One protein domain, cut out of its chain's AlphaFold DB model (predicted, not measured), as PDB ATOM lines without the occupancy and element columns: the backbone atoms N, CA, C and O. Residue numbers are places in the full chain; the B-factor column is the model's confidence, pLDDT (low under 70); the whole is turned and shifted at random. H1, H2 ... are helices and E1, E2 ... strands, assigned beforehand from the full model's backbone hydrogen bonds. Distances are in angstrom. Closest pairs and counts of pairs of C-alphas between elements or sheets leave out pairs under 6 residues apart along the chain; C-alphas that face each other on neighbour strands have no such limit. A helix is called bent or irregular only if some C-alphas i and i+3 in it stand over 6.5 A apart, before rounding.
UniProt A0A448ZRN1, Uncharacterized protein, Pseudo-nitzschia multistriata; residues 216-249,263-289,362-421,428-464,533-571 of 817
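This is residues 216 to 249, 263 to 289, 362 to 421, 428 to 464 and 533 to 571 of the 817 residues of an uncharacterized protein of Pseudo-nitzschia multistriata (UniProt A0A448ZRN1). The long hairpin E4 and E5, with the short E1 beside E5, makes a wall; H3 and H4 pack over one of its faces, and beyond H4 the long bent helix H6 runs by, with H5 packed on it. H1 and H2 sit near one end of the wall, the small two-strand sheet E2 and E3 makes an end of its own, and residues 565 to 571 of H6 stick out. The printed part has 197 residues, with six named helices and five named strands in the order E1 H1 H2 H3 E2 E3 E4 E5 H4 H5 H6; its class is mixed, and both sheets, E1 E5 E4 and E2 E3, are antiparallel. It is compact, radius of gyration of the C-alphas 18.8 A, but elongated in outline, 66 by 42 by 33 A.

E1, residues 216 to 219, begins at C-alpha 216 (113.214, 61.085, 37.847). H1 is residues 220 to 223 and H2 227 to 238, irregular, with C-alphas 228 and 231 8.2 A apart. H3, 263 to 278, is 22.9 A long. E2 is 281 to 285, E3 363 to 367, E4 389 to 401, 33.6 A, and E5 410 to 420, 32.2 A. H4 is 428 to 439 and H5 447 to 452. H6, 536 to 571, was assigned as one helix by its hydrogen bonds but is bent: C-alphas 544 and 547 are 6.9 A apart. Its arms are H6a, 536 to 544, and H6b, 547 to 571, 36.4 A, ending at C-alpha 571 (120.012, 34.608, 70.738).

N 395 and O 415 of the hairpin E4 and E5 are 2.8 A apart; N 216 of E1 and O 416 of E5, 2.8 A; N 283 of E2 and O 365 of E3, 2.8 A. H3 and H4 are on the same face, at heights over the sheet of 8.0 A and 9.3 A. They touch at Leu 271 and Gly 439, C-alphas 6.7 A apart, opposite ways at a steep tilt of 46 degrees. H1 and H2 only graze the sheet. H5 touches H6b, closest C-alphas Phe 447 and Leu 557, 5.9 A. Every O i to N i+4 pair is within hydrogen-bond range in H3, H4, H5, H6a and H6b; H2 has 2 of 8, with 4 of 9 O i to N i+3 pairs, and H1 is too short.

The C-alphas farthest apart, Thr 288 and Ser 406, are 68.9 A apart. Cuts leave gaps of 28.4 A from C-alpha 249 to 263, 10.7 A from 289 to 362, 12.9 A from 421 to 428 and 23.5 A from 464 to 533. The link E3 to E4 is long. Residues 240 to 249, 404 to 405 and 408 have pLDDT under 70.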
ATOM      1  N   TYR A 216     113.861  62.062  38.691       98.31
ATOM      2  CA  TYR A 216     113.214  61.085  37.847       98.31
ATOM      3  C   TYR A 216     111.856  61.631  37.415       98.31
ATOM      4  O   TYR A 216     111.021  61.960  38.263       98.31
ATOM      5  N   VAL A 217     111.647  61.734  36.105       97.75
ATOM      6  CA  VAL A 217     110.390  62.167  35.483       97.75
ATOM      7  C   VAL A 217     109.524  60.921  35.284       97.75
ATOM      8  O   VAL A 217     109.659  60.204  34.294       97.75
ATOM      9  N   LEU A 218     108.688  60.608  36.276       96.50
ATOM     10  CA  LEU A 218     107.925  59.358  36.337       96.50
ATOM     11  C   LEU A 218     106.511  59.566  35.780       96.50
ATOM     12  O   LEU A 218     105.771  60.355  36.374       96.50
ATOM     13  N   PRO A 219     106.087  58.869  34.709       95.56
ATOM     14  CA  PRO A 219     104.690  58.885  34.314       95.56
ATOM     15  C   PRO A 219     103.827  58.405  35.471       95.56
ATOM     16  O   PRO A 219     104.115  57.398  36.120       95.56
ATOM     17  N   VAL A 220     102.750  59.126  35.725       91.94
ATOM     18  CA  VAL A 220     101.803  58.782  36.786       91.94
ATOM     19  C   VAL A 220     101.188  57.391  36.583       91.94
ATOM     20  O   VAL A 220     100.850  56.716  37.559       91.94
ATOM     21  N   ASP A 221     101.129  56.939  35.331       89.38
ATOM     22  CA  ASP A 221     100.618  55.635  34.919       89.38
ATOM     23  C   ASP A 221     101.266  54.474  35.694       89.38
ATOM     24  O   ASP A 221     100.574  53.506  36.017       89.38
ATOM     25  N   PHE A 222     102.530  54.627  36.121       92.44
ATOM     26  CA  PHE A 222     103.268  53.651  36.932       92.44
ATOM     27  C   PHE A 222     102.603  53.312  38.271       92.44
ATOM     28  O   PHE A 222     102.885  52.254  38.820       92.44
ATOM     29  N   PHE A 223     101.761  54.185  38.830       90.19
ATOM     30  CA  PHE A 223     101.029  53.926  40.083       90.19
ATOM     31  C   PHE A 223      99.551  53.601  39.861       90.19
ATOM     32  O   PHE A 223      98.826  53.351  40.824       90.19
ATOM     33  N   SER A 224      99.094  53.647  38.609       81.06
ATOM     34  CA  SER A 224      97.676  53.722  38.261       81.06
ATOM     35  C   SER A 224      97.022  52.371  37.968       81.06
ATOM     36  O   SER A 224      95.797  52.270  37.973       81.06
ATOM     37  N   TRP A 225      97.817  51.339  37.686       80.75
ATOM     38  CA  TRP A 225      97.313  50.026  37.284       80.75
ATOM     39  C   TRP A 225      97.072  49.081  38.469       80.75
ATOM     40  O   TRP A 225      96.364  48.087  38.321       80.75
ATOM     41  N   SER A 226      97.616  49.378  39.655       79.88
ATOM     42  CA  SER A 226      97.352  48.570  40.848       79.88
ATOM     43  C   SER A 226      95.935  48.819  41.385       79.88
ATOM     44  O   SER A 226      95.568  49.977  41.612       79.88
ATOM     45  N   PRO A 227      95.162  47.761  41.709       74.94
ATOM     46  CA  PRO A 227      93.842  47.892  42.330       74.94
ATOM     47  C   PRO A 227      93.850  48.702  43.632       74.94
ATOM     48  O   PRO A 227      92.844  49.313  43.982       74.94
ATOM     49  N   ARG A 228      94.988  48.747  44.344       79.94
ATOM     50  CA  ARG A 228      95.135  49.533  45.582       79.94
ATOM     51  C   ARG A 228      95.004  51.042  45.359       79.94
ATOM     52  O   ARG A 228      94.713  51.758  46.310       79.94
ATOM     53  N   ASN A 229      95.205  51.511  44.128       77.06
ATOM     54  CA  ASN A 229      95.355  52.927  43.799       77.06
ATOM     55  C   ASN A 229      94.299  53.431  42.799       77.06
ATOM     56  O   ASN A 229      94.490  54.491  42.204       77.06
ATOM     57  N   ALA A 230      93.188  52.713  42.604       77.75
ATOM     58  CA  ALA A 230      92.167  53.101  41.625       77.75
ATOM     59  C   ALA A 230      91.615  54.523  41.871       77.75
ATOM     60  O   ALA A 230      91.566  55.326  40.945       77.75
ATOM     61  N   GLU A 231      91.309  54.881  43.124       80.12
ATOM     62  CA  GLU A 231      90.864  56.244  43.477       80.12
ATOM     63  C   GLU A 231      91.967  57.298  43.305       80.12
ATOM     64  O   GLU A 231      91.700  58.456  42.982       80.12
ATOM     65  N   PHE A 232      93.220  56.901  43.530       78.94
ATOM     66  CA  PHE A 232      94.366  57.787  43.379       78.94
ATOM     67  C   PHE A 232      94.601  58.149  41.908       78.94
ATOM     68  O   PHE A 232      94.941  59.293  41.616       78.94
ATOM     69  N   LYS A 233      94.361  57.215  40.979       71.75
ATOM     70  CA  LYS A 233      94.503  57.434  39.531       71.75
ATOM     71  C   LYS A 233      93.681  58.619  39.031       71.75
ATOM     72  O   LYS A 233      94.185  59.415  38.249       71.75
ATOM     73  N   GLU A 234      92.432  58.743  39.462       77.94
ATOM     74  CA  GLU A 234      91.560  59.816  38.969       77.94
ATOM     75  C   GLU A 234      91.986  61.184  39.514       77.94
ATOM     76  O   GLU A 234      91.977  62.179  38.791       77.94
ATOM     77  N   LYS A 235      92.440  61.224  40.771       83.81
ATOM     78  CA  LYS A 235      92.689  62.475  41.502       83.81
ATOM     79  C   LYS A 235      94.126  62.955  41.461       83.81
ATOM     80  O   LYS A 235      94.390  64.129  41.696       83.81
ATOM     81  N   ILE A 236      95.085  62.102  41.118       77.19
ATOM     82  CA  ILE A 236      96.486  62.522  41.039       77.19
ATOM     83  C   ILE A 236      96.695  63.614  39.974       77.19
ATOM     84  O   ILE A 236      97.556  64.481  40.132       77.19
ATOM     85  N   HIS A 237      95.868  63.643  38.929       73.44
ATOM     86  CA  HIS A 237      95.857  64.731  37.953       73.44
ATOM     87  C   HIS A 237      95.453  66.077  38.578       73.44
ATOM     88  O   HIS A 237      95.779  67.129  38.030       73.44
ATOM     89  N   GLU A 238      94.788  66.065  39.728       76.56
ATOM     90  CA  GLU A 238      94.383  67.237  40.509       76.56
ATOM     91  C   GLU A 238      95.404  67.599  41.596       76.56
ATOM     92  O   GLU A 238      95.271  68.643  42.237       76.56
ATOM     93  N   THR A 239      96.444  66.774  41.801       71.06
ATOM     94  CA  THR A 239      97.493  67.060  42.788       71.06
ATOM     95  C   THR A 239      98.095  68.433  42.475       71.06
ATOM     96  O   THR A 239      98.597  68.631  41.363       71.06
ATOM     97  N   PRO A 240      98.080  69.384  43.427       66.25
ATOM     98  CA  PRO A 240      98.637  70.700  43.215       66.25
ATOM     99  C   PRO A 240     100.107  70.577  42.835       66.25
ATOM    100  O   PRO A 240     100.850  69.735  43.352       66.25
ATOM    101  N   ILE A 241     100.524  71.454  41.930       65.38
ATOM    102  CA  ILE A 241     101.923  71.623  41.573       65.38
ATOM    103  C   ILE A 241     102.618  72.114  42.841       65.38
ATOM    104  O   ILE A 241     102.468  73.266  43.249       65.38
ATOM    105  N   PHE A 242     103.343  71.224  43.519       64.62
ATOM    106  CA  PHE A 242     104.200  71.646  44.615       64.62
ATOM    107  C   PHE A 242     105.239  72.590  44.021       64.62
ATOM    108  O   PHE A 242     106.062  72.184  43.201       64.62
ATOM    109  N   LYS A 243     105.168  73.873  44.387       61.53
ATOM    110  CA  LYS A 243     106.206  74.811  43.984       61.53
ATOM    111  C   LYS A 243     107.518  74.397  44.623       61.53
ATOM    112  O   LYS A 243     107.579  73.931  45.767       61.53
ATOM    113  N   GLU A 244     108.580  74.594  43.861       59.50
ATOM    114  CA  GLU A 244     109.926  74.504  44.387       59.50
ATOM    115  C   GLU A 244     110.090  75.411  45.599       59.50
ATOM    116  O   GLU A 244     109.351  76.375  45.800       59.50
ATOM    117  N   ASN A 245     111.078  75.085  46.433       62.31
ATOM    118  CA  ASN A 245     111.463  75.955  47.530       62.31
ATOM    119  C   ASN A 245     111.582  77.393  46.989       62.31
ATOM    120  O   ASN A 245     112.354  77.580  46.047       62.31
ATOM    121  N   PRO A 246     110.860  78.384  47.553       58.44
ATOM    122  CA  PRO A 246     110.713  79.720  46.969       58.44
ATOM    123  C   PRO A 246     112.043  80.391  46.598       58.44
ATOM    124  O   PRO A 246     112.091  81.221  45.707       58.44
ATOM    125  N   LYS A 247     113.155  79.975  47.211       59.28
ATOM    126  CA  LYS A 247     114.510  80.418  46.851       59.28
ATOM    127  C   LYS A 247     114.951  80.109  45.410       59.28
ATOM    128  O   LYS A 247     115.948  80.673  44.978       59.28
ATOM    129  N   HIS A 248     114.286  79.202  44.701       59.25
ATOM    130  CA  HIS A 248     114.619  78.843  43.315       59.25
ATOM    131  C   HIS A 248     113.581  79.339  42.303       59.25
ATOM    132  O   HIS A 248     113.810  79.239  41.100       59.25
ATOM    133  N   ASP A 249     112.462  79.890  42.772       67.81
ATOM    134  CA  ASP A 249     111.377  80.300  41.897       67.81
ATOM    135  C   ASP A 249     111.421  81.811  41.642       67.81
ATOM    136  O   ASP A 249     111.117  82.603  42.530       67.81
ATOM    137  N   ALA A 263      92.446  61.151  49.958       87.25
ATOM    138  CA  ALA A 263      93.033  59.939  49.386       87.25
ATOM    139  C   ALA A 263      94.411  60.232  48.777       87.25
ATOM    140  O   ALA A 263      95.396  59.589  49.148       87.25
ATOM    141  N   THR A 264      94.526  61.282  47.957       86.19
ATOM    142  CA  THR A 264      95.823  61.747  47.434       86.19
ATOM    143  C   THR A 264      96.766  62.119  48.572       86.19
ATOM    144  O   THR A 264      97.935  61.731  48.574       86.19
ATOM    145  N   LYS A 265      96.274  62.808  49.609       89.12
ATOM    146  CA  LYS A 265      97.082  63.132  50.793       89.12
ATOM    147  C   LYS A 265      97.592  61.877  51.510       89.12
ATOM    148  O   LYS A 265      98.752  61.862  51.926       89.12
ATOM    149  N   ALA A 266      96.756  60.852  51.671       90.75
ATOM    150  CA  ALA A 266      97.141  59.589  52.298       90.75
ATOM    151  C   ALA A 266      98.223  58.866  51.484       90.75
ATOM    152  O   ALA A 266      99.266  58.517  52.043       90.75
ATOM    153  N   PHE A 267      98.040  58.753  50.167       89.75
ATOM    154  CA  PHE A 267      99.023  58.152  49.265       89.75
ATOM    155  C   PHE A 267     100.363  58.902  49.286       89.75
ATOM    156  O   PHE A 267     101.425  58.312  49.481       89.75
ATOM    157  N   MET A 268     100.339  60.235  49.189       89.94
ATOM    158  CA  MET A 268     101.555  61.054  49.253       89.94
ATOM    159  C   MET A 268     102.275  60.927  50.603       89.94
ATOM    160  O   MET A 268     103.509  60.967  50.672       89.94
ATOM    161  N   MET A 269     101.526  60.752  51.694       92.81
ATOM    162  CA  MET A 269     102.092  60.471  53.015       92.81
ATOM    163  C   MET A 269     102.713  59.074  53.097       92.81
ATOM    164  O   MET A 269     103.762  58.917  53.730       92.81
ATOM    165  N   GLU A 270     102.117  58.080  52.446       93.62
ATOM    166  CA  GLU A 270     102.679  56.739  52.313       93.62
ATOM    167  C   GLU A 270     103.980  56.743  51.497       93.62
ATOM    168  O   GLU A 270     105.012  56.303  52.015       93.62
ATOM    169  N   LEU A 271     103.992  57.362  50.311       93.50
ATOM    170  CA  LEU A 271     105.213  57.551  49.516       93.50
ATOM    171  C   LEU A 271     106.314  58.247  50.321       93.50
ATOM    172  O   LEU A 271     107.459  57.797  50.361       93.50
ATOM    173  N   LYS A 272     105.970  59.316  51.047       94.94
ATOM    174  CA  LYS A 272     106.913  60.017  51.931       94.94
ATOM    175  C   LYS A 272     107.509  59.095  52.998       94.94
ATOM    176  O   LYS A 272     108.660  59.293  53.398       94.94
ATOM    177  N   ASN A 273     106.759  58.113  53.490       96.00
ATOM    178  CA  ASN A 273     107.276  57.136  54.443       96.00
ATOM    179  C   ASN A 273     108.240  56.149  53.771       96.00
ATOM    180  O   ASN A 273     109.303  55.893  54.344       96.00
ATOM    181  N   PHE A 274     107.952  55.687  52.549       95.50
ATOM    182  CA  PHE A 274     108.899  54.893  51.751       95.50
ATOM    183  C   PHE A 274     110.197  55.657  51.493       95.50
ATOM    184  O   PHE A 274     111.287  55.143  51.739       95.50
ATOM    185  N   PHE A 275     110.098  56.931  51.116       96.56
ATOM    186  CA  PHE A 275     111.253  57.802  50.895       96.56
ATOM    187  C   PHE A 275     112.154  57.873  52.132       96.56
ATOM    188  O   PHE A 275     113.355  57.639  52.036       96.56
ATOM    189  N   LYS A 276     111.583  58.103  53.321       95.50
ATOM    190  CA  LYS A 276     112.332  58.119  54.596       95.50
ATOM    191  C   LYS A 276     112.964  56.772  54.959       95.50
ATOM    192  O   LYS A 276     113.921  56.721  55.738       95.50
ATOM    193  N   LEU A 277     112.370  55.671  54.507       95.50
ATOM    194  CA  LEU A 277     112.903  54.327  54.701       95.50
ATOM    195  C   LEU A 277     114.096  54.080  53.770       95.50
ATOM    196  O   LEU A 277     115.067  53.474  54.210       95.50
ATOM    197  N   LEU A 278     114.096  54.626  52.554       96.56
ATOM    198  CA  LEU A 278     115.189  54.494  51.583       96.56
ATOM    199  C   LEU A 278     116.354  55.476  51.809       96.56
ATOM    200  O   LEU A 278     117.474  55.193  51.386       96.56
ATOM    201  N   THR A 279     116.134  56.610  52.483       96.50
ATOM    202  CA  THR A 279     117.180  57.617  52.753       96.50
ATOM    203  C   THR A 279     118.058  57.270  53.954       96.50
ATOM    204  O   THR A 279     117.723  56.444  54.810       96.50
ATOM    205  N   THR A 280     119.194  57.959  54.059       91.56
ATOM    206  CA  THR A 280     120.001  57.956  55.283       91.56
ATOM    207  C   THR A 280     119.231  58.536  56.461       91.56
ATOM    208  O   THR A 280     118.363  59.398  56.312       91.56
ATOM    209  N   ARG A 281     119.530  58.026  57.657       89.44
ATOM    210  CA  ARG A 281     118.856  58.421  58.896       89.44
ATOM    211  C   ARG A 281     119.847  59.060  59.844       89.44
ATOM    212  O   ARG A 281     120.990  58.623  59.962       89.44
ATOM    213  N   VAL A 282     119.392  60.084  60.551       87.00
ATOM    214  CA  VAL A 282     120.144  60.632  61.675       87.00
ATOM    215  C   VAL A 282     120.033  59.642  62.830       87.00
ATOM    216  O   VAL A 282     118.942  59.399  63.341       87.00
ATOM    217  N   VAL A 283     121.160  59.060  63.228       87.12
ATOM    218  CA  VAL A 283     121.260  58.104  64.332       87.12
ATOM    219  C   VAL A 283     122.094  58.731  65.444       87.12
ATOM    220  O   VAL A 283     123.064  59.452  65.201       87.12
ATOM    221  N   LYS A 284     121.715  58.470  66.698       85.44
ATOM    222  CA  LYS A 284     122.548  58.807  67.857       85.44
ATOM    223  C   LYS A 284     123.698  57.808  67.917       85.44
ATOM    224  O   LYS A 284     123.515  56.701  68.412       85.44
ATOM    225  N   LEU A 285     124.855  58.197  67.394       80.25
ATOM    226  CA  LEU A 285     126.042  57.351  67.387       80.25
ATOM    227  C   LEU A 285     126.682  57.363  68.778       80.25
ATOM    228  O   LEU A 285     126.930  58.440  69.342       80.25
ATOM    229  N   ASP A 286     126.972  56.183  69.320       78.31
ATOM    230  CA  ASP A 286     127.892  56.079  70.446       78.31
ATOM    231  C   ASP A 286     129.322  56.148  69.905       78.31
ATOM    232  O   ASP A 286     129.777  55.295  69.146       78.31
ATOM    233  N   VAL A 287     130.050  57.198  70.279       71.75
ATOM    234  CA  VAL A 287     131.428  57.405  69.816       71.75
ATOM    235  C   VAL A 287     132.370  56.344  70.404       71.75
ATOM    236  O   VAL A 287     133.503  56.218  69.942       71.75
ATOM    237  N   THR A 288     131.921  55.544  71.373       72.94
ATOM    238  CA  THR A 288     132.685  54.410  71.910       72.94
ATOM    239  C   THR A 288     132.508  53.123  71.103       72.94
ATOM    240  O   THR A 288     133.447  52.344  71.035       72.94
ATOM    241  N   ASP A 289     131.416  52.958  70.350       74.06
ATOM    242  CA  ASP A 289     131.109  51.717  69.620       74.06
ATOM    243  C   ASP A 289     132.103  51.432  68.477       74.06
ATOM    244  O   ASP A 289     132.191  52.190  67.508       74.06
ATOM    245  N   LYS A 362     126.551  61.351  73.355       82.94
ATOM    246  CA  LYS A 362     125.984  60.830  72.103       82.94
ATOM    247  C   LYS A 362     125.788  61.990  71.129       82.94
ATOM    248  O   LYS A 362     125.167  62.992  71.481       82.94
ATOM    249  N   THR A 363     126.315  61.863  69.917       84.00
ATOM    250  CA  THR A 363     126.148  62.867  68.859       84.00
ATOM    251  C   THR A 363     125.219  62.332  67.783       84.00
ATOM    252  O   THR A 363     125.331  61.176  67.386       84.00
ATOM    253  N   ASN A 364     124.316  63.181  67.298       86.06
ATOM    254  CA  ASN A 364     123.520  62.881  66.115       86.06
ATOM    255  C   ASN A 364     124.451  62.874  64.896       86.06
ATOM    256  O   ASN A 364     125.033  63.909  64.561       86.06
ATOM    257  N   VAL A 365     124.603  61.720  64.257       83.38
ATOM    258  CA  VAL A 365     125.377  61.555  63.025       83.38
ATOM    259  C   VAL A 365     124.442  61.016  61.953       83.38
ATOM    260  O   VAL A 365     123.530  60.240  62.234       83.38
ATOM    261  N   LEU A 366     124.617  61.483  60.723       84.62
ATOM    262  CA  LEU A 366     123.869  60.963  59.592       84.62
ATOM    263  C   LEU A 366     124.491  59.631  59.169       84.62
ATOM    264  O   LEU A 366     125.566  59.636  58.570       84.62
ATOM    265  N   LYS A 367     123.808  58.526  59.487       87.94
ATOM    266  CA  LYS A 367     124.298  57.178  59.218       87.94
ATOM    267  C   LYS A 367     124.162  56.863  57.732       87.94
ATOM    268  O   LYS A 367     123.042  56.811  57.214       87.94
ATOM    269  N   ARG A 368     125.291  56.649  57.055       91.06
ATOM    270  CA  ARG A 368     125.324  56.190  55.655       91.06
ATOM    271  C   ARG A 368     124.709  54.795  55.533       91.06
ATOM    272  O   ARG A 368     124.817  53.986  56.450       91.06
ATOM    273  N   LYS A 369     124.087  54.514  54.387       94.25
ATOM    274  CA  LYS A 369     123.532  53.194  54.049       94.25
ATOM    275  C   LYS A 369     124.356  52.537  52.949       94.25
ATOM    276  O   LYS A 369     124.999  53.242  52.169       94.25
ATOM    277  N   ARG A 370     124.321  51.205  52.878       93.25
ATOM    278  CA  ARG A 370     124.948  50.444  51.792       93.25
ATOM    279  C   ARG A 370     123.969  50.243  50.644       93.25
ATOM    280  O   ARG A 370     123.010  49.501  50.784       93.25
ATOM    281  N   TYR A 371     124.249  50.847  49.498       96.38
ATOM    282  CA  TYR A 371     123.430  50.745  48.287       96.38
ATOM    283  C   TYR A 371     123.956  49.681  47.311       96.38
ATOM    284  O   TYR A 371     123.814  49.821  46.105       96.38
ATOM    285  N   HIS A 372     124.576  48.618  47.827       93.69
ATOM    286  CA  HIS A 372     125.128  47.526  47.019       93.69
ATOM    287  C   HIS A 372     124.051  46.799  46.202       93.69
ATOM    288  O   HIS A 372     124.245  46.536  45.030       93.69
ATOM    289  N   ASN A 373     122.869  46.589  46.782       95.81
ATOM    290  CA  ASN A 373     121.715  46.007  46.092       95.81
ATOM    291  C   ASN A 373     121.074  46.939  45.044       95.81
ATOM    292  O   ASN A 373     120.168  46.524  44.325       95.81
ATOM    293  N   PHE A 374     121.540  48.190  44.949       97.38
ATOM    294  CA  PHE A 374     121.076  49.206  44.000       97.38
ATOM    295  C   PHE A 374     122.121  49.485  42.912       97.38
ATOM    296  O   PHE A 374     122.062  50.507  42.242       97.38
ATOM    297  N   THR A 375     123.098  48.604  42.722       95.12
ATOM    298  CA  THR A 375     124.023  48.660  41.590       95.12
ATOM    299  C   THR A 375     124.462  47.244  41.240       95.12
ATOM    300  O   THR A 375     124.516  46.376  42.105       95.12
ATOM    301  N   GLU A 376     124.774  46.991  39.976       89.81
ATOM    302  CA  GLU A 376     125.356  45.708  39.553       89.81
ATOM    303  C   GLU A 376     126.875  45.689  39.720       89.81
ATOM    304  O   GLU A 376     127.485  44.627  39.761       89.81
ATOM    305  N   LYS A 377     127.491  46.869  39.850       88.25
ATOM    306  CA  LYS A 377     128.947  47.026  39.798       88.25
ATOM    307  C   LYS A 377     129.646  46.859  41.141       88.25
ATOM    308  O   LYS A 377     130.871  46.899  41.165       88.25
ATOM    309  N   LEU A 378     128.903  46.781  42.249       87.94
ATOM    310  CA  LEU A 378     129.498  46.728  43.582       87.94
ATOM    311  C   LEU A 378     128.853  45.700  44.503       87.94
ATOM    312  O   LEU A 378     127.638  45.523  44.541       87.94
ATOM    313  N   MET A 379     129.686  45.141  45.368       82.56
ATOM    314  CA  MET A 379     129.317  44.172  46.387       82.56
ATOM    315  C   MET A 379     129.131  44.820  47.756       82.56
ATOM    316  O   MET A 379     129.741  45.839  48.080       82.56
ATOM    317  N   ALA A 380     128.359  44.163  48.629       82.19
ATOM    318  CA  ALA A 380     128.059  44.647  49.979       82.19
ATOM    319  C   ALA A 380     129.299  45.094  50.762       82.19
ATOM    320  O   ALA A 380     129.239  46.073  51.500       82.19
ATOM    321  N   HIS A 381     130.432  44.409  50.601       75.31
ATOM    322  CA  HIS A 381     131.661  44.681  51.339       75.31
ATOM    323  C   HIS A 381     132.456  45.886  50.840       75.31
ATOM    324  O   HIS A 381     133.275  46.426  51.591       75.31
ATOM    325  N   GLU A 382     132.208  46.343  49.620       82.25
ATOM    326  CA  GLU A 382     132.959  47.439  49.044       82.25
ATOM    327  C   GLU A 382     132.577  48.757  49.700       82.25
ATOM    328  O   GLU A 382     131.408  49.122  49.829       82.25
ATOM    329  N   TYR A 383     133.589  49.518  50.105       83.00
ATOM    330  CA  TYR A 383     133.392  50.789  50.795       83.00
ATOM    331  C   TYR A 383     132.623  51.812  49.946       83.00
ATOM    332  O   TYR A 383     131.915  52.665  50.483       83.00
ATOM    333  N   LEU A 384     132.722  51.718  48.617       88.12
ATOM    334  CA  LEU A 384     131.961  52.565  47.706       88.12
ATOM    335  C   LEU A 384     130.452  52.289  47.769       88.12
ATOM    336  O   LEU A 384     129.681  53.133  47.347       88.12
ATOM    337  N   THR A 385     129.976  51.211  48.378       91.62
ATOM    338  CA  THR A 385     128.526  51.023  48.543       91.62
ATOM    339  C   THR A 385     127.932  51.922  49.622       91.62
ATOM    340  O   THR A 385     126.734  52.196  49.598       91.62
ATOM    341  N   TYR A 386     128.752  52.460  50.532       92.25
ATOM    342  CA  TYR A 386     128.304  53.431  51.525       92.25
ATOM    343  C   TYR A 386     128.036  54.790  50.888       92.25
ATOM    344  O   TYR A 386     128.959  55.566  50.595       92.25
ATOM    345  N   ARG A 387     126.755  55.113  50.735       94.31
ATOM    346  CA  ARG A 387     126.305  56.395  50.192       94.31
ATOM    347  C   ARG A 387     125.449  57.156  51.176       94.31
ATOM    348  O   ARG A 387     124.804  56.596  52.071       94.31
ATOM    349  N   ARG A 388     125.495  58.474  51.020       94.25
ATOM    350  CA  ARG A 388     124.631  59.393  51.733       94.25
ATOM    351  C   ARG A 388     123.539  59.850  50.784       94.25
ATOM    352  O   ARG A 388     123.781  60.734  49.977       94.25
ATOM    353  N   LEU A 389     122.349  59.279  50.928       96.81
ATOM    354  CA  LEU A 389     121.123  59.790  50.326       96.81
ATOM    355  C   LEU A 389     120.396  60.640  51.369       96.81
ATOM    356  O   LEU A 389     119.837  60.107  52.329       96.81
ATOM    357  N   ASP A 390     120.470  61.955  51.222       94.94
ATOM    358  CA  ASP A 390     119.948  62.934  52.172       94.94
ATOM    359  C   ASP A 390     118.413  62.995  52.129       94.94
ATOM    360  O   ASP A 390     117.762  63.020  53.174       94.94
ATOM    361  N   ARG A 391     117.819  63.008  50.928       94.81
ATOM    362  CA  ARG A 391     116.364  63.144  50.758       94.81
ATOM    363  C   ARG A 391     115.882  62.554  49.436       94.81
ATOM    364  O   ARG A 391     116.542  62.744  48.418       94.81
ATOM    365  N   ILE A 392     114.697  61.942  49.468       96.94
ATOM    366  CA  ILE A 392     113.834  61.693  48.305       96.94
ATOM    367  C   ILE A 392     112.523  62.449  48.543       96.94
ATOM    368  O   ILE A 392     112.014  62.463  49.673       96.94
ATOM    369  N   TYR A 393     112.003  63.136  47.533       94.38
ATOM    370  CA  TYR A 393     110.736  63.858  47.624       94.38
ATOM    371  C   TYR A 393     110.100  64.066  46.251       94.38
ATOM    372  O   TYR A 393     110.794  64.195  45.251       94.38
ATOM    373  N   HIS A 394     108.775  64.159  46.226       92.94
ATOM    374  CA  HIS A 394     108.041  64.693  45.081       92.94
ATOM    375  C   HIS A 394     108.304  66.199  44.987       92.94
ATOM    376  O   HIS A 394     108.011  66.929  45.937       92.94
ATOM    377  N   ARG A 395     108.950  66.639  43.899       90.38
ATOM    378  CA  ARG A 395     109.277  68.048  43.633       90.38
ATOM    379  C   ARG A 395     108.084  68.770  43.030       90.38
ATOM    380  O   ARG A 395     107.731  69.815  43.550       90.38
ATOM    381  N   SER A 396     107.495  68.218  41.973       89.50
ATOM    382  CA  SER A 396     106.399  68.831  41.216       89.50
ATOM    383  C   SER A 396     105.640  67.787  40.389       89.50
ATOM    384  O   SER A 396     106.098  66.652  40.228       89.50
ATOM    385  N   THR A 397     104.467  68.163  39.878       89.44
ATOM    386  CA  THR A 397     103.708  67.382  38.892       89.44
ATOM    387  C   THR A 397     103.653  68.177  37.593       89.44
ATOM    388  O   THR A 397     103.301  69.354  37.622       89.44
ATOM    389  N   LEU A 398     104.009  67.553  36.472       91.31
ATOM    390  CA  LEU A 398     103.953  68.162  35.141       91.31
ATOM    391  C   LEU A 398     102.808  67.562  34.334       91.31
ATOM    392  O   LEU A 398     102.443  66.405  34.543       91.31
ATOM    393  N   LYS A 399     102.269  68.338  33.395       91.81
ATOM    394  CA  LYS A 399     101.270  67.883  32.428       91.81
ATOM    395  C   LYS A 399     101.722  68.273  31.033       91.81
ATOM    396  O   LYS A 399     101.988  69.447  30.795       91.81
ATOM    397  N   PHE A 400     101.758  67.307  30.126       92.25
ATOM    398  CA  PHE A 400     102.053  67.543  28.715       92.25
ATOM    399  C   PHE A 400     100.829  67.196  27.864       92.25
ATOM    400  O   PHE A 400     100.232  66.132  28.083       92.25
ATOM    401  N   PRO A 401     100.428  68.058  26.913       88.81
ATOM    402  CA  PRO A 401      99.342  67.747  25.991       88.81
ATOM    403  C   PRO A 401      99.693  66.535  25.111       88.81
ATOM    404  O   PRO A 401     100.865  66.196  24.928       88.81
ATOM    405  N   MET A 402      98.671  65.850  24.602       82.94
ATOM    406  CA  MET A 402      98.796  64.877  23.516       82.94
ATOM    407  C   MET A 402      98.268  65.482  22.220       82.94
ATOM    408  O   MET A 402      97.230  66.139  22.219       82.94
ATOM    409  N   GLU A 403      98.974  65.221  21.125       77.75
ATOM    410  CA  GLU A 403      98.726  65.854  19.827       77.75
ATOM    411  C   GLU A 403      97.678  65.124  18.966       77.75
ATOM    412  O   GLU A 403      97.204  65.685  17.987       77.75
ATOM    413  N   SER A 404      97.271  63.894  19.314       67.38
ATOM    414  CA  SER A 404      96.641  62.975  18.349       67.38
ATOM    415  C   SER A 404      95.138  62.685  18.510       67.38
ATOM    416  O   SER A 404      94.648  61.758  17.872       67.38
ATOM    417  N   GLU A 405      94.368  63.415  19.327       61.09
ATOM    418  CA  GLU A 405      92.922  63.153  19.476       61.09
ATOM    419  C   GLU A 405      92.082  64.435  19.589       61.09
ATOM    420  O   GLU A 405      92.485  65.419  20.206       61.09
ATOM    421  N   SER A 406      90.847  64.389  19.071       71.19
ATOM    422  CA  SER A 406      89.830  65.459  19.154       71.19
ATOM    423  C   SER A 406      89.414  65.835  20.588       71.19
ATOM    424  O   SER A 406      88.671  66.796  20.793       71.19
ATOM    425  N   LYS A 407      89.910  65.104  21.593       76.50
ATOM    426  CA  LYS A 407      89.869  65.451  23.016       76.50
ATOM    427  C   LYS A 407      91.309  65.515  23.520       76.50
ATOM    428  O   LYS A 407      91.970  64.485  23.583       76.50
ATOM    429  N   MET A 408      91.782  66.706  23.900       69.62
ATOM    430  CA  MET A 408      93.122  66.911  24.466       69.62
ATOM    431  C   MET A 408      93.318  66.070  25.738       69.62
ATOM    432  O   MET A 408      93.009  66.506  26.848       69.62
ATOM    433  N   LYS A 409      93.837  64.848  25.594       84.44
ATOM    434  CA  LYS A 409      94.338  64.058  26.721       84.44
ATOM    435  C   LYS A 409      95.685  64.634  27.145       84.44
ATOM    436  O   LYS A 409      96.503  65.008  26.310       84.44
ATOM    437  N   THR A 410      95.925  64.717  28.450       90.38
ATOM    438  CA  THR A 410      97.220  65.154  28.990       90.38
ATOM    439  C   THR A 410      97.910  63.977  29.658       90.38
ATOM    440  O   THR A 410      97.274  63.196  30.362       90.38
ATOM    441  N   THR A 411      99.216  63.837  29.443       91.38
ATOM    442  CA  THR A 411     100.031  62.888  30.209       91.38
ATOM    443  C   THR A 411     100.583  63.613  31.422       91.38
ATOM    444  O   THR A 411     101.163  64.691  31.289       91.38
ATOM    445  N   SER A 412     100.365  63.051  32.609       91.69
ATOM    446  CA  SER A 412     100.877  63.620  33.854       91.69
ATOM    447  C   SER A 412     102.129  62.891  34.317       91.69
ATOM    448  O   SER A 412     102.210  61.665  34.238       91.69
ATOM    449  N   TYR A 413     103.076  63.653  34.851       94.00
ATOM    450  CA  TYR A 413     104.343  63.148  35.364       94.00
ATOM    451  C   TYR A 413     104.558  63.615  36.791       94.00
ATOM    452  O   TYR A 413     104.343  64.782  37.112       94.00
ATOM    453  N   MET A 414     105.039  62.715  37.638       93.69
ATOM    454  CA  MET A 414     105.541  63.020  38.966       93.69
ATOM    455  C   MET A 414     107.057  63.204  38.899       93.69
ATOM    456  O   MET A 414     107.786  62.283  38.535       93.69
ATOM    457  N   ILE A 415     107.551  64.376  39.296       95.88
ATOM    458  CA  ILE A 415     108.990  64.636  39.375       95.88
ATOM    459  C   ILE A 415     109.488  64.212  40.750       95.88
ATOM    460  O   ILE A 415     109.233  64.878  41.758       95.88
ATOM    461  N   LEU A 416     110.193  63.086  40.809       96.94
ATOM    462  CA  LEU A 416     110.811  62.583  42.031       96.94
ATOM    463  C   LEU A 416     112.253  63.070  42.112       96.94
ATOM    464  O   LEU A 416     113.107  62.662  41.336       96.94
ATOM    465  N   SER A 417     112.534  63.934  43.081       97.00
ATOM    466  CA  SER A 417     113.864  64.479  43.320       97.00
ATOM    467  C   SER A 417     114.576  63.713  44.429       97.00
ATOM    468  O   SER A 417     114.053  63.508  45.530       97.00
ATOM    469  N   MET A 418     115.794  63.292  44.127       98.06
ATOM    470  CA  MET A 418     116.687  62.527  44.979       98.06
ATOM    471  C   MET A 418     117.969  63.300  45.174       98.06
ATOM    472  O   MET A 418     118.501  63.925  44.259       98.06
ATOM    473  N   SER A 419     118.502  63.245  46.386       96.56
ATOM    474  CA  SER A 419     119.690  64.013  46.674       96.56
ATOM    475  C   SER A 419     120.622  63.385  47.678       96.56
ATOM    476  O   SER A 419     120.174  62.750  48.633       96.56
ATOM    477  N   GLY A 420     121.920  63.560  47.454       96.19
ATOM    478  CA  GLY A 420     122.947  62.863  48.207       96.19
ATOM    479  C   GLY A 420     124.360  63.364  47.940       96.19
ATOM    480  O   GLY A 420     124.562  64.397  47.309       96.19
ATOM    481  N   ASP A 421     125.362  62.646  48.449       93.25
ATOM    482  CA  ASP A 421     126.767  62.938  48.143       93.25
ATOM    483  C   ASP A 421     127.149  62.499  46.725       93.25
ATOM    484  O   ASP A 421     127.619  63.311  45.931       93.25
ATOM    485  N   THR A 428     119.824  55.287  41.006       97.88
ATOM    486  CA  THR A 428     118.629  56.126  40.893       97.88
ATOM    487  C   THR A 428     117.471  55.329  40.301       97.88
ATOM    488  O   THR A 428     116.424  55.210  40.934       97.88
ATOM    489  N   SER A 429     117.681  54.710  39.137       98.00
ATOM    490  CA  SER A 429     116.681  53.885  38.455       98.00
ATOM    491  C   SER A 429     116.164  52.747  39.331       98.00
ATOM    492  O   SER A 429     114.966  52.478  39.374       98.00
ATOM    493  N   ARG A 430     117.051  52.100  40.089       98.38
ATOM    494  CA  ARG A 430     116.680  51.006  40.995       98.38
ATOM    495  C   ARG A 430     115.919  51.461  42.230       98.38
ATOM    496  O   ARG A 430     114.992  50.782  42.668       98.38
ATOM    497  N   LEU A 431     116.271  52.621  42.787       98.31
ATOM    498  CA  LEU A 431     115.479  53.239  43.853       98.31
ATOM    499  C   LEU A 431     114.055  53.518  43.373       98.31
ATOM    500  O   LEU A 431     113.110  53.243  44.108       98.31
ATOM    501  N   ILE A 432     113.905  54.015  42.145       98.25
ATOM    502  CA  ILE A 432     112.599  54.276  41.538       98.25
ATOM    503  C   ILE A 432     111.820  52.982  41.319       98.25
ATOM    504  O   ILE A 432     110.664  52.918  41.725       98.25
ATOM    505  N   GLY A 433     112.445  51.926  40.794       98.19
ATOM    506  CA  GLY A 433     111.785  50.629  40.643       98.19
ATOM    507  C   GLY A 433     111.253  50.065  41.969       98.19
ATOM    508  O   GLY A 433     110.106  49.629  42.039       98.19
ATOM    509  N   VAL A 434     112.027  50.167  43.059       98.31
ATOM    510  CA  VAL A 434     111.565  49.780  44.410       98.31
ATOM    511  C   VAL A 434     110.429  50.681  44.908       98.31
ATOM    512  O   VAL A 434     109.477  50.183  45.507       98.31
ATOM    513  N   ILE A 435     110.496  51.995  44.666       97.75
ATOM    514  CA  ILE A 435     109.422  52.940  45.023       97.75
ATOM    515  C   ILE A 435     108.122  52.582  44.298       97.75
ATOM    516  O   ILE A 435     107.069  52.571  44.932       97.75
ATOM    517  N   VAL A 436     108.189  52.267  43.003       97.00
ATOM    518  CA  VAL A 436     107.030  51.846  42.204       97.00
ATOM    519  C   VAL A 436     106.473  50.522  42.724       97.00
ATOM    520  O   VAL A 436     105.264  50.411  42.921       97.00
ATOM    521  N   ALA A 437     107.330  49.540  43.020       97.12
ATOM    522  CA  ALA A 437     106.900  48.255  43.570       97.12
ATOM    523  C   ALA A 437     106.158  48.411  44.909       97.12
ATOM    524  O   ALA A 437     105.085  47.837  45.100       97.12
ATOM    525  N   LEU A 438     106.705  49.221  45.822       96.00
ATOM    526  CA  LEU A 438     106.088  49.529  47.117       96.00
ATOM    527  C   LEU A 438     104.785  50.319  46.949       96.00
ATOM    528  O   LEU A 438     103.787  49.987  47.582       96.00
ATOM    529  N   GLY A 439     104.784  51.336  46.083       94.06
ATOM    530  CA  GLY A 439     103.621  52.186  45.811       94.06
ATOM    531  C   GLY A 439     102.445  51.430  45.199       94.06
ATOM    532  O   GLY A 439     101.297  51.759  45.480       94.06
ATOM    533  N   ASN A 440     102.711  50.380  44.421       94.19
ATOM    534  CA  ASN A 440     101.679  49.487  43.886       94.19
ATOM    535  C   ASN A 440     101.322  48.329  44.830       94.19
ATOM    536  O   ASN A 440     100.393  47.576  44.541       94.19
ATOM    537  N   GLY A 441     102.031  48.175  45.953       94.31
ATOM    538  CA  GLY A 441     101.825  47.079  46.899       94.31
ATOM    539  C   GLY A 441     102.271  45.711  46.383       94.31
ATOM    540  O   GLY A 441     101.751  44.699  46.848       94.31
ATOM    541  N   LEU A 442     103.205  45.668  45.427       96.12
ATOM    542  CA  LEU A 442     103.756  44.422  44.884       96.12
ATOM    543  C   LEU A 442     104.705  43.734  45.864       96.12
ATOM    544  O   LEU A 442     104.856  42.518  45.815       96.12
ATOM    545  N   ILE A 443     105.339  44.508  46.741       97.00
ATOM    546  CA  ILE A 443     106.253  44.035  47.782       97.00
ATOM    547  C   ILE A 443     105.932  44.733  49.104       97.00
ATOM    548  O   ILE A 443     105.459  45.873  49.122       97.00
ATOM    549  N   ASP A 444     106.223  44.066  50.218       96.50
ATOM    550  CA  ASP A 444     105.994  44.621  51.549       96.50
ATOM    551  C   ASP A 444     107.073  45.625  51.963       96.50
ATOM    552  O   ASP A 444     108.224  45.580  51.528       96.50
ATOM    553  N   ARG A 445     106.720  46.504  52.907       96.88
ATOM    554  CA  ARG A 445     107.630  47.524  53.462       96.88
ATOM    555  C   ARG A 445     108.889  46.931  54.101       96.88
ATOM    556  O   ARG A 445     109.938  47.570  54.066       96.88
ATOM    557  N   GLU A 446     108.789  45.722  54.651       96.94
ATOM    558  CA  GLU A 446     109.906  44.979  55.256       96.94
ATOM    559  C   GLU A 446     110.996  44.613  54.240       96.94
ATOM    560  O   GLU A 446     112.147  44.393  54.617       96.94
ATOM    561  N   PHE A 447     110.680  44.635  52.940       97.44
ATOM    562  CA  PHE A 447     111.674  44.465  51.885       97.44
ATOM    563  C   PHE A 447     112.796  45.507  51.968       97.44
ATOM    564  O   PHE A 447     113.943  45.211  51.644       97.44
ATOM    565  N   ILE A 448     112.503  46.715  52.464       97.00
ATOM    566  CA  ILE A 448     113.531  47.741  52.665       97.00
ATOM    567  C   ILE A 448     114.552  47.298  53.718       97.00
ATOM    568  O   ILE A 448     115.745  47.561  53.563       97.00
ATOM    569  N   ASP A 449     114.107  46.636  54.786       95.75
ATOM    570  CA  ASP A 449     115.022  46.126  55.804       95.75
ATOM    571  C   ASP A 449     115.880  44.999  55.223       95.75
ATOM    572  O   ASP A 449     117.089  45.007  55.428       95.75
ATOM    573  N   CYS A 450     115.287  44.124  54.403       96.00
ATOM    574  CA  CYS A 450     115.992  43.069  53.671       96.00
ATOM    575  C   CYS A 450     117.131  43.621  52.786       96.00
ATOM    576  O   CYS A 450     118.284  43.225  52.944       96.00
ATOM    577  N   VAL A 451     116.864  44.607  51.916       96.25
ATOM    578  CA  VAL A 451     117.885  45.133  50.978       96.25
ATOM    579  C   VAL A 451     119.006  45.938  51.644       96.25
ATOM    580  O   VAL A 451     120.048  46.157  51.020       96.25
ATOM    581  N   PHE A 452     118.806  46.419  52.876       95.06
ATOM    582  CA  PHE A 452     119.801  47.199  53.619       95.06
ATOM    583  C   PHE A 452     120.440  46.440  54.791       95.06
ATOM    584  O   PHE A 452     121.338  47.004  55.426       95.06
ATOM    585  N   ASP A 453     120.019  45.209  55.094       92.00
ATOM    586  CA  ASP A 453     120.620  44.421  56.170       92.00
ATOM    587  C   ASP A 453     121.998  43.897  55.759       92.00
ATOM    588  O   ASP A 453     122.142  42.990  54.947       92.00
ATOM    589  N   GLU A 454     123.042  44.470  56.356       84.38
ATOM    590  CA  GLU A 454     124.436  44.117  56.071       84.38
ATOM    591  C   GLU A 454     124.819  42.701  56.513       84.38
ATOM    592  O   GLU A 454     125.854  42.186  56.085       84.38
ATOM    593  N   ASN A 455     124.031  42.105  57.409       82.69
ATOM    594  CA  ASN A 455     124.271  40.764  57.925       82.69
ATOM    595  C   ASN A 455     123.541  39.700  57.108       82.69
ATOM    596  O   ASN A 455     123.830  38.516  57.281       82.69
ATOM    597  N   TYR A 456     122.604  40.104  56.247       85.44
ATOM    598  CA  TYR A 456     121.927  39.170  55.372       85.44
ATOM    599  C   TYR A 456     122.912  38.706  54.285       85.44
ATOM    600  O   TYR A 456     123.472  39.537  53.568       85.44
ATOM    601  N   PRO A 457     123.204  37.396  54.189       74.81
ATOM    602  CA  PRO A 457     124.274  36.905  53.321       74.81
ATOM    603  C   PRO A 457     123.894  36.902  51.836       74.81
ATOM    604  O   PRO A 457     124.783  36.826  50.987       74.81
ATOM    605  N   HIS A 458     122.598  36.969  51.523       83.12
ATOM    606  CA  HIS A 458     122.091  36.921  50.159       83.12
ATOM    607  C   HIS A 458     122.004  38.319  49.549       83.12
ATOM    608  O   HIS A 458     121.620  39.288  50.204       83.12
ATOM    609  N   LEU A 459     122.354  38.414  48.267       84.44
ATOM    610  CA  LEU A 459     122.088  39.615  47.490       84.44
ATOM    611  C   LEU A 459     120.609  39.696  47.160       84.44
ATOM    612  O   LEU A 459     119.968  38.694  46.857       84.44
ATOM    613  N   VAL A 460     120.097  40.917  47.155       91.00
ATOM    614  CA  VAL A 460     118.692  41.185  46.882       91.00
ATOM    615  C   VAL A 460     118.654  42.228  45.773       91.00
ATOM    616  O   VAL A 460     118.578  43.423  46.064       91.00
ATOM    617  N   PRO A 461     118.806  41.820  44.497       89.94
ATOM    618  CA  PRO A 461     118.819  42.771  43.394       89.94
ATOM    619  C   PRO A 461     117.513  43.568  43.372       89.94
ATOM    620  O   PRO A 461     116.461  43.068  43.761       89.94
ATOM    621  N   THR A 462     117.582  44.810  42.909       96.94
ATOM    622  CA  THR A 462     116.436  45.729  42.795       96.94
ATOM    623  C   THR A 462     116.152  46.041  41.321       96.94
ATOM    624  O   THR A 462     117.098  46.017  40.529       96.94
ATOM    625  N   PRO A 463     114.901  46.315  40.904       97.56
ATOM    626  CA  PRO A 463     114.547  46.394  39.493       97.56
ATOM    627  C   PRO A 463     114.933  47.779  38.951       97.56
ATOM    628  O   PRO A 463     114.539  48.787  39.543       97.56
ATOM    629  N   PRO A 464     115.712  47.884  37.863       97.75
ATOM    630  CA  PRO A 464     116.049  49.180  37.290       97.75
ATOM    631  C   PRO A 464     114.849  49.742  36.518       97.75
ATOM    632  O   PRO A 464     114.376  49.106  35.583       97.75
ATOM    633  N   GLY A 533      94.846  53.088  27.182       88.00
ATOM    634  CA  GLY A 533      95.464  54.390  27.279       88.00
ATOM    635  C   GLY A 533      96.647  54.425  28.237       88.00
ATOM    636  O   GLY A 533      96.897  55.503  28.757       88.00
ATOM    637  N   ARG A 534      97.372  53.329  28.497       90.19
ATOM    638  CA  ARG A 534      98.679  53.320  29.192       90.19
ATOM    639  C   ARG A 534      99.811  53.513  28.195       90.19
ATOM    640  O   ARG A 534      99.688  53.125  27.039       90.19
ATOM    641  N   LEU A 535     100.923  54.102  28.627       93.38
ATOM    642  CA  LEU A 535     102.128  54.198  27.796       93.38
ATOM    643  C   LEU A 535     102.709  52.799  27.546       93.38
ATOM    644  O   LEU A 535     102.962  52.068  28.504       93.38
ATOM    645  N   ARG A 536     102.975  52.435  26.285       95.75
ATOM    646  CA  ARG A 536     103.512  51.095  25.959       95.75
ATOM    647  C   ARG A 536     104.877  50.835  26.591       95.75
ATOM    648  O   ARG A 536     105.124  49.738  27.070       95.75
ATOM    649  N   SER A 537     105.721  51.860  26.663       95.00
ATOM    650  CA  SER A 537     107.031  51.811  27.321       95.00
ATOM    651  C   SER A 537     106.933  51.548  28.835       95.00
ATOM    652  O   SER A 537     107.757  50.830  29.401       95.00
ATOM    653  N   GLU A 538     105.906  52.088  29.504       95.25
ATOM    654  CA  GLU A 538     105.594  51.766  30.905       95.25
ATOM    655  C   GLU A 538     105.108  50.326  31.038       95.25
ATOM    656  O   GLU A 538     105.622  49.584  31.875       95.25
ATOM    657  N   GLN A 539     104.141  49.933  30.207       95.44
ATOM    658  CA  GLN A 539     103.565  48.593  30.215       95.44
ATOM    659  C   GLN A 539     104.642  47.525  30.009       95.44
ATOM    660  O   GLN A 539     104.743  46.597  30.809       95.44
ATOM    661  N   GLU A 540     105.475  47.688  28.982       96.25
ATOM    662  CA  GLU A 540     106.552  46.762  28.650       96.25
ATOM    663  C   GLU A 540     107.514  46.586  29.824       96.25
ATOM    664  O   GLU A 540     107.842  45.460  30.196       96.25
ATOM    665  N   TRP A 541     107.949  47.685  30.445       96.75
ATOM    666  CA  TRP A 541     108.824  47.608  31.609       96.75
ATOM    667  C   TRP A 541     108.135  46.928  32.798       96.75
ATOM    668  O   TRP A 541     108.739  46.086  33.472       96.75
ATOM    669  N   THR A 542     106.870  47.258  33.054       95.94
ATOM    670  CA  THR A 542     106.095  46.658  34.141       95.94
ATOM    671  C   THR A 542     105.980  45.140  33.958       95.94
ATOM    672  O   THR A 542     106.251  44.388  34.896       95.94
ATOM    673  N   GLU A 543     105.648  44.680  32.752       96.25
ATOM    674  CA  GLU A 543     105.440  43.264  32.430       96.25
ATOM    675  C   GLU A 543     106.749  42.472  32.332       96.25
ATOM    676  O   GLU A 543     106.836  41.367  32.864       96.25
ATOM    677  N   LYS A 544     107.785  43.026  31.690       97.44
ATOM    678  CA  LYS A 544     109.048  42.308  31.444       97.44
ATOM    679  C   LYS A 544     110.044  42.405  32.596       97.44
ATOM    680  O   LYS A 544     110.902  41.533  32.723       97.44
ATOM    681  N   VAL A 545     109.972  43.457  33.415       97.12
ATOM    682  CA  VAL A 545     110.967  43.729  34.466       97.12
ATOM    683  C   VAL A 545     110.333  43.717  35.849       97.12
ATOM    684  O   VAL A 545     110.748  42.926  36.694       97.12
ATOM    685  N   LEU A 546     109.349  44.582  36.109       97.25
ATOM    686  CA  LEU A 546     108.864  44.814  37.474       97.25
ATOM    687  C   LEU A 546     108.123  43.607  38.060       97.25
ATOM    688  O   LEU A 546     108.416  43.224  39.192       97.25
ATOM    689  N   LEU A 547     107.168  43.030  37.324       96.75
ATOM    690  CA  LEU A 547     106.349  41.916  37.812       96.75
ATOM    691  C   LEU A 547     107.178  40.639  38.052       96.75
ATOM    692  O   LEU A 547     107.148  40.156  39.188       96.75
ATOM    693  N   PRO A 548     108.002  40.151  37.096       97.19
ATOM    694  CA  PRO A 548     108.857  38.985  37.334       97.19
ATOM    695  C   PRO A 548     109.853  39.214  38.474       97.19
ATOM    696  O   PRO A 548     110.135  38.321  39.274       97.19
ATOM    697  N   TRP A 549     110.386  40.436  38.587       97.00
ATOM    698  CA  TRP A 549     111.257  40.790  39.701       97.00
ATOM    699  C   TRP A 549     110.516  40.762  41.043       97.00
ATOM    700  O   TRP A 549     111.064  40.266  42.027       97.00
ATOM    701  N   ALA A 550     109.291  41.288  41.106       97.06
ATOM    702  CA  ALA A 550     108.525  41.375  42.345       97.06
ATOM    703  C   ALA A 550     108.177  39.989  42.905       97.06
ATOM    704  O   ALA A 550     108.176  39.811  44.122       97.06
ATOM    705  N   GLU A 551     107.922  39.005  42.042       96.62
ATOM    706  CA  GLU A 551     107.723  37.607  42.443       96.62
ATOM    707  C   GLU A 551     108.970  37.048  43.138       96.62
ATOM    708  O   GLU A 551     108.894  36.646  44.301       96.62
ATOM    709  N   LYS A 552     110.145  37.164  42.506       94.31
ATOM    710  CA  LYS A 552     111.429  36.764  43.111       94.31
ATOM    711  C   LYS A 552     111.743  37.542  44.394       94.31
ATOM    712  O   LYS A 552     112.262  37.000  45.369       94.31
ATOM    713  N   ALA A 553     111.408  38.830  44.437       95.81
ATOM    714  CA  ALA A 553     111.622  39.677  45.608       95.81
ATOM    715  C   ALA A 553     110.799  39.219  46.825       95.81
ATOM    716  O   ALA A 553     111.283  39.327  47.956       95.81
ATOM    717  N   LYS A 554     109.591  38.677  46.616       96.94
ATOM    718  CA  LYS A 554     108.786  38.070  47.691       96.94
ATOM    719  C   LYS A 554     109.462  36.823  48.249       96.94
ATOM    720  O   LYS A 554     109.534  36.677  49.465       96.94
ATOM    721  N   GLU A 555     110.017  35.972  47.392       95.31
ATOM    722  CA  GLU A 555     110.768  34.786  47.825       95.31
ATOM    723  C   GLU A 555     111.989  35.173  48.669       95.31
ATOM    724  O   GLU A 555     112.188  34.634  49.762       95.31
ATOM    725  N   HIS A 556     112.753  36.177  48.221       92.44
ATOM    726  CA  HIS A 556     113.874  36.730  48.984       92.44
ATOM    727  C   HIS A 556     113.439  37.319  50.330       92.44
ATOM    728  O   HIS A 556     114.158  37.187  51.321       92.44
ATOM    729  N   LEU A 557     112.279  37.980  50.385       96.19
ATOM    730  CA  LEU A 557     111.749  38.537  51.626       96.19
ATOM    731  C   LEU A 557     111.355  37.438  52.618       96.19
ATOM    732  O   LEU A 557     111.672  37.543  53.802       96.19
ATOM    733  N   GLU A 558     110.694  36.381  52.154       96.50
ATOM    734  CA  GLU A 558     110.354  35.240  53.004       96.50
ATOM    735  C   GLU A 558     111.604  34.513  53.503       96.50
ATOM    736  O   GLU A 558     111.671  34.115  54.670       96.50
ATOM    737  N   ASP A 559     112.638  34.400  52.669       91.81
ATOM    738  CA  ASP A 559     113.920  33.855  53.105       91.81
ATOM    739  C   ASP A 559     114.595  34.715  54.177       91.81
ATOM    740  O   ASP A 559     114.987  34.214  55.235       91.81
ATOM    741  N   TYR A 560     114.604  36.030  53.979       95.50
ATOM    742  CA  TYR A 560     115.089  36.987  54.966       95.50
ATOM    743  C   TYR A 560     114.328  36.896  56.295       95.50
ATOM    744  O   TYR A 560     114.950  36.870  57.363       95.50
ATOM    745  N   LYS A 561     112.994  36.777  56.264       96.50
ATOM    746  CA  LYS A 561     112.164  36.586  57.469       96.50
ATOM    747  C   LYS A 561     112.535  35.297  58.206       96.50
ATOM    748  O   LYS A 561     112.719  35.317  59.427       96.50
ATOM    749  N   ARG A 562     112.704  34.181  57.485       95.31
ATOM    750  CA  ARG A 562     113.162  32.906  58.072       95.31
ATOM    751  C   ARG A 562     114.549  33.044  58.690       95.31
ATOM    752  O   ARG A 562     114.764  32.582  59.813       95.31
ATOM    753  N   TRP A 563     115.473  33.698  57.994       91.88
ATOM    754  CA  TRP A 563     116.823  33.956  58.486       91.88
ATOM    755  C   TRP A 563     116.808  34.810  59.764       91.88
ATOM    756  O   TRP A 563     117.422  34.425  60.761       91.88
ATOM    757  N   LYS A 564     116.030  35.899  59.805       94.06
ATOM    758  CA  LYS A 564     115.846  36.730  61.008       94.06
ATOM    759  C   LYS A 564     115.279  35.946  62.183       94.06
ATOM    760  O   LYS A 564     115.779  36.078  63.300       94.06
ATOM    761  N   LYS A 565     114.270  35.106  61.944       94.50
ATOM    762  CA  LYS A 565     113.680  34.257  62.986       94.50
ATOM    763  C   LYS A 565     114.718  33.303  63.586       94.50
ATOM    764  O   LYS A 565     114.797  33.205  64.808       94.50
ATOM    765  N   LYS A 566     115.562  32.679  62.753       89.75
ATOM    766  CA  LYS A 566     116.672  31.818  63.209       89.75
ATOM    767  C   LYS A 566     117.691  32.591  64.054       89.75
ATOM    768  O   LYS A 566     118.113  32.092  65.092       89.75
ATOM    769  N   GLN A 567     118.040  33.818  63.656       86.69
ATOM    770  CA  GLN A 567     118.937  34.680  64.439       86.69
ATOM    771  C   GLN A 567     118.352  34.996  65.823       86.69
ATOM    772  O   GLN A 567     119.038  34.846  66.834       86.69
ATOM    773  N   HIS A 568     117.065  35.349  65.897       90.19
ATOM    774  CA  HIS A 568     116.402  35.617  67.176       90.19
ATOM    775  C   HIS A 568     116.320  34.381  68.079       90.19
ATOM    776  O   HIS A 568     116.628  34.489  69.264       90.19
ATOM    777  N   GLN A 569     115.984  33.211  67.529       90.38
ATOM    778  CA  GLN A 569     115.958  31.951  68.285       90.38
ATOM    779  C   GLN A 569     117.337  31.618  68.867       90.38
ATOM    780  O   GLN A 569     117.458  31.414  70.069       90.38
ATOM    781  N   SER A 570     118.396  31.719  68.054       83.06
ATOM    782  CA  SER A 570     119.765  31.466  68.525       83.06
ATOM    783  C   SER A 570     120.220  32.416  69.641       83.06
ATOM    784  O   SER A 570     121.009  32.030  70.498       83.06
ATOM    785  N   SER A 571     119.706  33.652  69.667       81.50
ATOM    786  CA  SER A 571     120.012  34.608  70.738       81.50
ATOM    787  C   SER A 571     119.260  34.331  72.043       81.50
ATOM    788  O   SER A 571     119.774  34.658  73.111       81.50
TER     789      SER A 571